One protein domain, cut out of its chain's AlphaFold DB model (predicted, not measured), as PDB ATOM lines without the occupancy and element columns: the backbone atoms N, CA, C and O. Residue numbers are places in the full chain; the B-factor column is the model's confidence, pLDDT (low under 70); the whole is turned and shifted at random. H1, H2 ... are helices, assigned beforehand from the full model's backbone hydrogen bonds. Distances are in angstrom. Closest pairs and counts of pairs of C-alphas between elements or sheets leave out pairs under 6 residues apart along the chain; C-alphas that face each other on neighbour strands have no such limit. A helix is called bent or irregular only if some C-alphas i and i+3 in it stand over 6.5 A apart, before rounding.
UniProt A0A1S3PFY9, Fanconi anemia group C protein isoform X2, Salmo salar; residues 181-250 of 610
ATOM      1  N   CYS A 181      -1.926  41.410   3.800       62.06
ATOM      2  CA  CYS A 181      -2.267  42.218   2.637       62.06
ATOM      3  C   CYS A 181      -2.133  43.735   2.872       62.06
ATOM      4  O   CYS A 181      -1.959  44.491   1.917       62.06
ATOM      5  N   ASP A 182      -2.113  44.168   4.138       62.28
ATOM      6  CA  ASP A 182      -1.833  45.556   4.525       62.28
ATOM      7  C   ASP A 182      -0.385  45.976   4.193       62.28
ATOM      8  O   ASP A 182      -0.141  47.149   3.899       62.28
ATOM      9  N   SER A 183       0.582  45.040   4.189       66.56
ATOM     10  CA  SER A 183       1.974  45.339   3.811       66.56
ATOM     11  C   SER A 183       2.111  45.597   2.310       66.56
ATOM     12  O   SER A 183       2.857  46.489   1.912       66.56
ATOM     13  N   VAL A 184       1.330  44.903   1.476       73.38
ATOM     14  CA  VAL A 184       1.311  45.075   0.013       73.38
ATOM     15  C   VAL A 184       0.745  46.440  -0.372       73.38
ATOM     16  O   VAL A 184       1.336  47.150  -1.188       73.38
ATOM     17  N   LEU A 185      -0.367  46.848   0.249       73.88
ATOM     18  CA  LEU A 185      -0.921  48.184   0.039       73.88
ATOM     19  C   LEU A 185       0.082  49.259   0.486       73.88
ATOM     20  O   LEU A 185       0.361  50.187  -0.274       73.88
ATOM     21  N   ALA A 186       0.688  49.106   1.667       65.56
ATOM     22  CA  ALA A 186       1.698  50.037   2.166       65.56
ATOM     23  C   ALA A 186       2.937  50.116   1.253       65.56
ATOM     24  O   ALA A 186       3.421  51.217   0.980       65.56
ATOM     25  N   ALA A 187       3.416  48.981   0.739       68.19
ATOM     26  CA  ALA A 187       4.521  48.919  -0.212       68.19
ATOM     27  C   ALA A 187       4.167  49.618  -1.532       68.19
ATOM     28  O   ALA A 187       4.973  50.399  -2.034       68.19
ATOM     29  N   SER A 188       2.950  49.421  -2.055       73.69
ATOM     30  CA  SER A 188       2.492  50.105  -3.274       73.69
ATOM     31  C   SER A 188       2.463  51.630  -3.104       73.69
ATOM     32  O   SER A 188       3.005  52.348  -3.940       73.69
ATOM     33  N   VAL A 189       1.948  52.132  -1.974       67.81
ATOM     34  CA  VAL A 189       1.928  53.572  -1.655       67.81
ATOM     35  C   VAL A 189       3.346  54.127  -1.507       67.81
ATOM     36  O   VAL A 189       3.656  55.189  -2.043       67.81
ATOM     37  N   ALA A 190       4.235  53.404  -0.822       62.12
ATOM     38  CA  ALA A 190       5.626  53.819  -0.642       62.12
ATOM     39  C   ALA A 190       6.425  53.832  -1.959       62.12
ATOM     40  O   ALA A 190       7.395  54.581  -2.079       62.12
ATOM     41  N   CYS A 191       6.016  53.039  -2.955       65.56
ATOM     42  CA  CYS A 191       6.669  52.977  -4.259       65.56
ATOM     43  C   CYS A 191       6.309  54.135  -5.196       65.56
ATOM     44  O   CYS A 191       7.083  54.388  -6.114       65.56
ATOM     45  N   VAL A 192       5.199  54.856  -4.978       65.12
ATOM     46  CA  VAL A 192       4.738  55.970  -5.838       65.12
ATOM     47  C   VAL A 192       5.858  56.965  -6.201       65.12
ATOM     48  O   VAL A 192       6.086  57.183  -7.393       65.12
ATOM     49  N   PRO A 193       6.620  57.541  -5.245       56.06
ATOM     50  CA  PRO A 193       7.697  58.480  -5.578       56.06
ATOM     51  C   PRO A 193       8.918  57.818  -6.239       56.06
ATOM     52  O   PRO A 193       9.755  58.512  -6.808       56.06
ATOM     53  N   LEU A 194       9.038  56.489  -6.171       64.00
ATOM     54  CA  LEU A 194      10.198  55.722  -6.632       64.00
ATOM     55  C   LEU A 194       9.999  55.085  -8.015       64.00
ATOM     56  O   LEU A 194      10.923  54.445  -8.518       64.00
ATOM     57  N   VAL A 195       8.826  55.249  -8.637       68.12
ATOM     58  CA  VAL A 195       8.451  54.594  -9.904       68.12
ATOM     59  C   VAL A 195       9.418  54.910 -11.051       68.12
ATOM     60  O   VAL A 195       9.685  54.058 -11.896       68.12
ATOM     61  N   THR A 196       9.958  56.127 -11.095       68.94
ATOM     62  CA  THR A 196      10.898  56.567 -12.138       68.94
ATOM     63  C   THR A 196      12.337  56.108 -11.892       68.94
ATOM     64  O   THR A 196      13.194  56.304 -12.753       68.94
ATOM     65  N   CYS A 197      12.625  55.496 -10.738       66.00
ATOM     66  CA  CYS A 197      13.948  54.967 -10.427       66.00
ATOM     67  C   CYS A 197      14.114  53.574 -11.059       66.00
ATOM     68  O   CYS A 197      13.333  52.668 -10.748       66.00
ATOM     69  N   PRO A 198      15.141  53.344 -11.898       72.12
ATOM     70  CA  PRO A 198      15.319  52.063 -12.581       72.12
ATOM     71  C   PRO A 198      15.582  50.907 -11.607       72.12
ATOM     72  O   PRO A 198      15.199  49.773 -11.878       72.12
ATOM     73  N   GLU A 199      16.184  51.185 -10.448       70.56
ATOM     74  CA  GLU A 199      16.406  50.209  -9.379       70.56
ATOM     75  C   GLU A 199      15.114  49.622  -8.803       70.56
ATOM     76  O   GLU A 199      15.157  48.522  -8.263       70.56
ATOM     77  N   THR A 200      13.987  50.330  -8.911       72.25
ATOM     78  CA  THR A 200      12.692  49.931  -8.338       72.25
ATOM     79  C   THR A 200      11.894  49.019  -9.275       72.25
ATOM     80  O   THR A 200      10.917  48.407  -8.848       72.25
ATOM     81  N   ALA A 201      12.311  48.862 -10.539       82.75
ATOM     82  CA  ALA A 201      11.602  48.049 -11.530       82.75
ATOM     83  C   ALA A 201      11.299  46.600 -11.073       82.75
ATOM     84  O   ALA A 201      10.168  46.157 -11.287       82.75
ATOM     85  N   PRO A 202      12.210  45.875 -10.382       85.00
ATOM     86  CA  PRO A 202      11.909  44.541  -9.855       85.00
ATOM     87  C   PRO A 202      10.789  44.538  -8.807       85.00
ATOM     88  O   PRO A 202       9.951  43.642  -8.813       85.00
ATOM     89  N   LEU A 203      10.732  45.560  -7.942       80.75
ATOM     90  CA  LEU A 203       9.678  45.705  -6.933       80.75
ATOM     91  C   LEU A 203       8.329  46.034  -7.572       80.75
ATOM     92  O   LEU A 203       7.318  45.448  -7.196       80.75
ATOM     93  N   ILE A 204       8.317  46.912  -8.580       84.38
ATOM     94  CA  ILE A 204       7.111  47.201  -9.370       84.38
ATOM     95  C   ILE A 204       6.604  45.915 -10.030       84.38
ATOM     96  O   ILE A 204       5.422  45.598  -9.935       84.38
ATOM     97  N   GLY A 205       7.504  45.143 -10.647       86.88
ATOM     98  CA  GLY A 205       7.177  43.852 -11.247       86.88
ATOM     99  C   GLY A 205       6.584  42.862 -10.243       86.88
ATOM    100  O   GLY A 205       5.543  42.275 -10.532       86.88
ATOM    101  N   ALA A 206       7.196  42.724  -9.064       86.00
ATOM    102  CA  ALA A 206       6.725  41.831  -8.003       86.00
ATOM    103  C   ALA A 206       5.342  42.230  -7.462       86.00
ATOM    104  O   ALA A 206       4.488  41.368  -7.263       86.00
ATOM    105  N   LEU A 207       5.093  43.531  -7.275       85.38
ATOM    106  CA  LEU A 207       3.797  44.045  -6.823       85.38
ATOM    107  C   LEU A 207       2.684  43.778  -7.848       85.38
ATOM    108  O   LEU A 207       1.596  43.356  -7.463       85.38
ATOM    109  N   LEU A 208       2.957  43.994  -9.139       88.00
ATOM    110  CA  LEU A 208       1.977  43.813 -10.218       88.00
ATOM    111  C   LEU A 208       1.650  42.337 -10.480       88.00
ATOM    112  O   LEU A 208       0.487  41.993 -10.680       88.00
ATOM    113  N   GLN A 209       2.666  41.469 -10.485       86.12
ATOM    114  CA  GLN A 209       2.539  40.051 -10.854       86.12
ATOM    115  C   GLN A 209       2.079  39.148  -9.701       86.12
ATOM    116  O   GLN A 209       2.004  37.928  -9.857       86.12
ATOM    117  N   ARG A 210       1.771  39.719  -8.535       77.88
ATOM    118  CA  ARG A 210       1.320  38.949  -7.378       77.88
ATOM    119  C   ARG A 210      -0.029  38.270  -7.672       77.88
ATOM    120  O   ARG A 210      -0.940  38.932  -8.174       77.88
ATOM    121  N   PRO A 211      -0.209  36.979  -7.333       65.50
ATOM    122  CA  PRO A 211      -1.493  36.312  -7.503       65.50
ATOM    123  C   PRO A 211      -2.548  36.972  -6.608       65.50
ATOM    124  O   PRO A 211      -2.336  37.164  -5.408       65.50
ATOM    125  N   VAL A 212      -3.692  37.328  -7.195       61.50
ATOM    126  CA  VAL A 212      -4.833  37.903  -6.470       61.50
ATOM    127  C   VAL A 212      -5.511  36.778  -5.688       61.50
ATOM    128  O   VAL A 212      -6.445  36.138  -6.155       61.50
ATOM    129  N   THR A 213      -4.976  36.467  -4.510       56.41
ATOM    130  CA  THR A 213      -5.528  35.456  -3.592       56.41
ATOM    131  C   THR A 213      -6.470  36.063  -2.548       56.41
ATOM    132  O   THR A 213      -7.076  35.328  -1.771       56.41
ATOM    133  N   CYS A 214      -6.598  37.396  -2.509       60.62
ATOM    134  CA  CYS A 214      -7.451  38.108  -1.561       60.62
ATOM    135  C   CYS A 214      -7.896  39.493  -2.067       60.62
ATOM    136  O   CYS A 214      -7.053  40.342  -2.363       60.62
ATOM    137  N   ASP A 215      -9.202  39.759  -2.018       55.88
ATOM    138  CA  ASP A 215      -9.853  41.026  -2.406       55.88
ATOM    139  C   ASP A 215      -9.381  42.238  -1.575       55.88
ATOM    140  O   ASP A 215      -9.444  43.383  -2.013       55.88
ATOM    141  N   LYS A 216      -8.861  42.013  -0.357       51.69
ATOM    142  CA  LYS A 216      -8.326  43.075   0.526       51.69
ATOM    143  C   LYS A 216      -6.910  43.524   0.167       51.69
ATOM    144  O   LYS A 216      -6.363  44.402   0.823       51.69
ATOM    145  N   ALA A 217      -6.302  42.903  -0.833       58.97
ATOM    146  CA  ALA A 217      -4.909  43.091  -1.195       58.97
ATOM    147  C   ALA A 217      -4.754  43.906  -2.493       58.97
ATOM    148  O   ALA A 217      -3.819  43.681  -3.263       58.97
ATOM    149  N   ALA A 218      -5.697  44.812  -2.759       71.75
ATOM    150  CA  ALA A 218      -5.658  45.696  -3.916       71.75
ATOM    151  C   ALA A 218      -4.452  46.647  -3.839       71.75
ATOM    152  O   ALA A 218      -4.115  47.169  -2.774       71.75
ATOM    153  N   LEU A 219      -3.798  46.864  -4.979       82.75
ATOM    154  CA  LEU A 219      -2.742  47.866  -5.109       82.75
ATOM    155  C   LEU A 219      -3.343  49.274  -5.016       82.75
ATOM    156  O   LEU A 219      -4.501  49.492  -5.369       82.75
ATOM    157  N   SER A 220      -2.552  50.245  -4.558       82.38
ATOM    158  CA  SER A 220      -2.960  51.652  -4.574       82.38
ATOM    159  C   SER A 220      -3.211  52.143  -6.007       82.38
ATOM    160  O   SER A 220      -2.382  51.929  -6.893       82.38
ATOM    161  N   GLN A 221      -4.318  52.862  -6.216       84.31
ATOM    162  CA  GLN A 221      -4.616  53.498  -7.503       84.31
ATOM    163  C   GLN A 221      -3.547  54.534  -7.886       84.31
ATOM    164  O   GLN A 221      -3.092  54.541  -9.025       84.31
ATOM    165  N   ASP A 222      -3.064  55.330  -6.922       73.62
ATOM    166  CA  ASP A 222      -1.998  56.318  -7.152       73.62
ATOM    167  C   ASP A 222      -0.709  55.652  -7.658       73.62
ATOM    168  O   ASP A 222       0.009  56.203  -8.492       73.62
ATOM    169  N   PHE A 223      -0.417  54.442  -7.169       81.12
ATOM    170  CA  PHE A 223       0.705  53.639  -7.650       81.12
ATOM    171  C   PHE A 223       0.488  53.164  -9.084       81.12
ATOM    172  O   PHE A 223       1.377  53.345  -9.917       81.12
ATOM    173  N   LEU A 224      -0.682  52.598  -9.391       87.56
ATOM    174  CA  LEU A 224      -1.009  52.142 -10.743       87.56
ATOM    175  C   LEU A 224      -0.944  53.298 -11.749       87.56
ATOM    176  O   LEU A 224      -0.316  53.152 -12.794       87.56
ATOM    177  N   ASP A 225      -1.497  54.462 -11.416       82.56
ATOM    178  CA  ASP A 225      -1.492  55.640 -12.287       82.56
ATOM    179  C   ASP A 225      -0.082  56.223 -12.471       82.56
ATOM    180  O   ASP A 225       0.291  56.625 -13.582       82.56
ATOM    181  N   ALA A 226       0.742  56.224 -11.416       74.12
ATOM    182  CA  ALA A 226       2.141  56.635 -11.496       74.12
ATOM    183  C   ALA A 226       2.960  55.694 -12.394       74.12
ATOM    184  O   ALA A 226       3.710  56.168 -13.253       74.12
ATOM    185  N   VAL A 227       2.790  54.374 -12.246       85.19
ATOM    186  CA  VAL A 227       3.451  53.358 -13.083       85.19
ATOM    187  C   VAL A 227       2.997  53.470 -14.536       85.19
ATOM    188  O   VAL A 227       3.846  53.538 -15.426       85.19
ATOM    189  N   SER A 228       1.693  53.581 -14.793       88.94
ATOM    190  CA  SER A 228       1.135  53.773 -16.137       88.94
ATOM    191  C   SER A 228       1.661  55.040 -16.809       88.94
ATOM    192  O   SER A 228       2.063  55.011 -17.977       88.94
ATOM    193  N   SER A 229       1.742  56.145 -16.067       84.19
ATOM    194  CA  SER A 229       2.289  57.412 -16.561       84.19
ATOM    195  C   SER A 229       3.783  57.313 -16.872       84.19
ATOM    196  O   SER A 229       4.236  57.785 -17.920       84.19
ATOM    197  N   ALA A 230       4.565  56.692 -15.987       81.19
ATOM    198  CA  ALA A 230       6.000  56.511 -16.176       81.19
ATOM    199  C   ALA A 230       6.310  55.570 -17.348       81.19
ATOM    200  O   ALA A 230       7.227  55.847 -18.125       81.19
ATOM    201  N   TYR A 231       5.533  54.496 -17.508       87.38
ATOM    202  CA  TYR A 231       5.667  53.551 -18.613       87.38
ATOM    203  C   TYR A 231       5.344  54.219 -19.954       87.38
ATOM    204  O   TYR A 231       6.153  54.165 -20.879       87.38
ATOM    205  N   SER A 232       4.232  54.956 -20.030       85.44
ATOM    206  CA  SER A 232       3.826  55.685 -21.244       85.44
ATOM    207  C   SER A 232       4.866  56.728 -21.677       85.44
ATOM    208  O   SER A 232       5.100  56.929 -22.868       85.44
ATOM    209  N   ARG A 233       5.557  57.357 -20.716       82.31
ATOM    210  CA  ARG A 233       6.665  58.301 -20.964       82.31
ATOM    211  C   ARG A 233       8.021  57.627 -21.204       82.31
ATOM    212  O   ARG A 233       9.005  58.330 -21.414       82.31
ATOM    213  N   LYS A 234       8.089  56.290 -21.180       83.31
ATOM    214  CA  LYS A 234       9.324  55.490 -21.291       83.31
ATOM    215  C   LYS A 234      10.365  55.819 -20.209       83.31
ATOM    216  O   LYS A 234      11.564  55.673 -20.430       83.31
ATOM    217  N   CYS A 235       9.912  56.270 -19.038       75.12
ATOM    218  CA  CYS A 235      10.765  56.575 -17.885       75.12
ATOM    219  C   CYS A 235      11.080  55.339 -17.032       75.12
ATOM    220  O   CYS A 235      11.985  55.391 -16.206       75.12
ATOM    221  N   VAL A 236      10.350  54.240 -17.229       82.75
ATOM    222  CA  VAL A 236      10.570  52.953 -16.560       82.75
ATOM    223  C   VAL A 236      10.614  51.839 -17.604       82.75
ATOM    224  O   VAL A 236       9.845  51.846 -18.564       82.75
ATOM    225  N   SER A 237      11.527  50.885 -17.423       86.50
ATOM    226  CA  SER A 237      11.622  49.680 -18.249       86.50
ATOM    227  C   SER A 237      11.030  48.514 -17.472       86.50
ATOM    228  O   SER A 237      11.624  48.067 -16.492       86.50
ATOM    229  N   LEU A 238       9.865  48.037 -17.900       87.44
ATOM    230  CA  LEU A 238       9.176  46.900 -17.296       87.44
ATOM    231  C   LEU A 238       9.297  45.667 -18.189       87.44
ATOM    232  O   LEU A 238       9.336  45.767 -19.415       87.44
ATOM    233  N   GLU A 239       9.343  44.497 -17.563       90.62
ATOM    234  CA  GLU A 239       9.240  43.225 -18.271       90.62
ATOM    235  C   GLU A 239       7.833  43.042 -18.849       90.62
ATOM    236  O   GLU A 239       6.854  43.544 -18.294       90.62
ATOM    237  N   ALA A 240       7.715  42.278 -19.940       88.44
ATOM    238  CA  ALA A 240       6.442  42.101 -20.637       88.44
ATOM    239  C   ALA A 240       5.318  41.619 -19.702       88.44
ATOM    240  O   ALA A 240       4.227  42.175 -19.736       88.44
ATOM    241  N   GLN A 241       5.597  40.651 -18.822       89.81
ATOM    242  CA  GLN A 241       4.590  40.122 -17.897       89.81
ATOM    243  C   GLN A 241       4.117  41.169 -16.878       89.81
ATOM    244  O   GLN A 241       2.934  41.217 -16.560       89.81
ATOM    245  N   ALA A 242       5.005  42.060 -16.421       90.69
ATOM    246  CA  ALA A 242       4.631  43.157 -15.531       90.69
ATOM    247  C   ALA A 242       3.703  44.165 -16.229       90.69
ATOM    248  O   ALA A 242       2.771  44.665 -15.606       90.69
ATOM    249  N   VAL A 243       3.922  44.433 -17.521       92.38
ATOM    250  CA  VAL A 243       3.036  45.295 -18.325       92.38
ATOM    251  C   VAL A 243       1.659  44.652 -18.502       92.38
ATOM    252  O   VAL A 243       0.649  45.326 -18.317       92.38
ATOM    253  N   VAL A 244       1.601  43.348 -18.792       91.19
ATOM    254  CA  VAL A 244       0.323  42.620 -18.878       91.19
ATOM    255  C   VAL A 244      -0.425  42.691 -17.547       91.19
ATOM    256  O   VAL A 244      -1.601  43.048 -17.521       91.19
ATOM    257  N   SER A 245       0.262  42.446 -16.428       90.69
ATOM    258  CA  SER A 245      -0.331  42.576 -15.096       90.69
ATOM    259  C   SER A 245      -0.801  44.001 -14.789       90.69
ATOM    260  O   SER A 245      -1.869  44.163 -14.207       90.69
ATOM    261  N   LEU A 246      -0.067  45.039 -15.208       91.69
ATOM    262  CA  LEU A 246      -0.511  46.432 -15.077       91.69
ATOM    263  C   LEU A 246      -1.854  46.663 -15.776       91.69
ATOM    264  O   LEU A 246      -2.733  47.292 -15.196       91.69
ATOM    265  N   TRP A 247      -2.033  46.132 -16.984       93.56
ATOM    266  CA  TRP A 247      -3.295  46.242 -17.721       93.56
ATOM    267  C   TRP A 247      -4.434  45.436 -17.098       93.56
ATOM    268  O   TRP A 247      -5.578  45.877 -17.162       93.56
ATOM    269  N   CYS A 248      -4.139  44.307 -16.450       88.62
ATOM    270  CA  CYS A 248      -5.134  43.575 -15.662       88.62
ATOM    271  C   CYS A 248      -5.639  44.386 -14.456       88.62
ATOM    272  O   CYS A 248      -6.799  44.242 -14.081       88.62
ATOM    273  N   HIS A 249      -4.786  45.225 -13.855       87.69
ATOM    274  CA  HIS A 249      -5.131  46.029 -12.672       87.69
ATOM    275  C   HIS A 249      -5.658  47.432 -13.004       87.69
ATOM    276  O   HIS A 249      -6.420  47.988 -12.220       87.69
ATOM    277  N   ASN A 250      -5.260  48.028 -14.135       89.94
ATOM    278  CA  ASN A 250      -5.612  49.400 -14.506       89.94
ATOM    279  C   ASN A 250      -6.159  49.491 -15.939       89.94
ATOM    280  O   ASN A 250      -5.399  49.564 -16.912       89.94
TER     281      ASN A 250
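What this domain is: This is residues 181 to 250 of the 610 residues of the protein "Fanconi anemia group C protein isoform X2" of Salmo salar (UniProt A0A1S3PFY9). What shape does the model have? Four short helices pack in a compact cluster, mostly crossed, with H1 on one side, H4 on the opposite side, and H2 and H3 between them. The long loop of residues 209 to 220 arcs at one end of the cluster. What is it made of? The printed part has 70 residues, with four named helices in the order H1, H2, H3, H4 and no named strand; the class is all helix. How large is it? It is compact, with a radius of gyration of the C-alphas of 10.9 A and spans of 31 by 22 by 18 A.

Where its parts are: Where do the first helices run? H1, residues 181 to 194, begins at C-alpha 181 (-2.267, 42.218, 2.637) and is 20.6 A long; it is irregular, C-alphas 190 and 193 being 7.1 A apart. H2, residues 198 to 208, is irregular too, C-alphas 199 and 202 being 7.3 A apart. And the later ones? H3 is residues 221 to 232, 16.3 A long, and H4 is residues 240 to 249, ending at C-alpha 249 (-5.131, 46.029, -12.672).

How they stand to each other: What does H1 touch? H1 and H2 form a helical hairpin at a shallow tilt of 30 degrees, their closest C-alphas, of Leu 194 and Thr 200, 6.5 A apart. With residues 188 to 192 alone H1 touches H3 at a steep tilt of 41 degrees, closest at the C-alphas of Val 192 and Phe 223, 5.0 A. What does H4 touch? It touches H2 at a steep tilt of 52 degrees, with the C-alphas of Gly 205 and Ala 242 closest at 5.0 A. H3 and H4, a helical hairpin, only just touch, with 3 pairs of C-alphas within 8 A, the closest being Leu 224 and Leu 246 at 7.2 A. Which do not meet so? H1 and H4 are apart, while H2 and H3 are near each other. Are the backbones in range? Every O i to N i+4 pair is within hydrogen-bond range in H3 and H4, against 8 of 10 in H1 and 5 of 7 in H2.

The domain as a whole: How far does it reach? The two C-alphas farthest apart, of Cys 214 and Arg 233, are 31.4 A apart. Which links are long? The link from H2 to H3 is long, and the printed part has no cut. Where is confidence low? Residues 181 to 183, 186 to 187, 189 to 197 and 211 to 217 are under 70; the mean pLDDT of the printed part is 77.3.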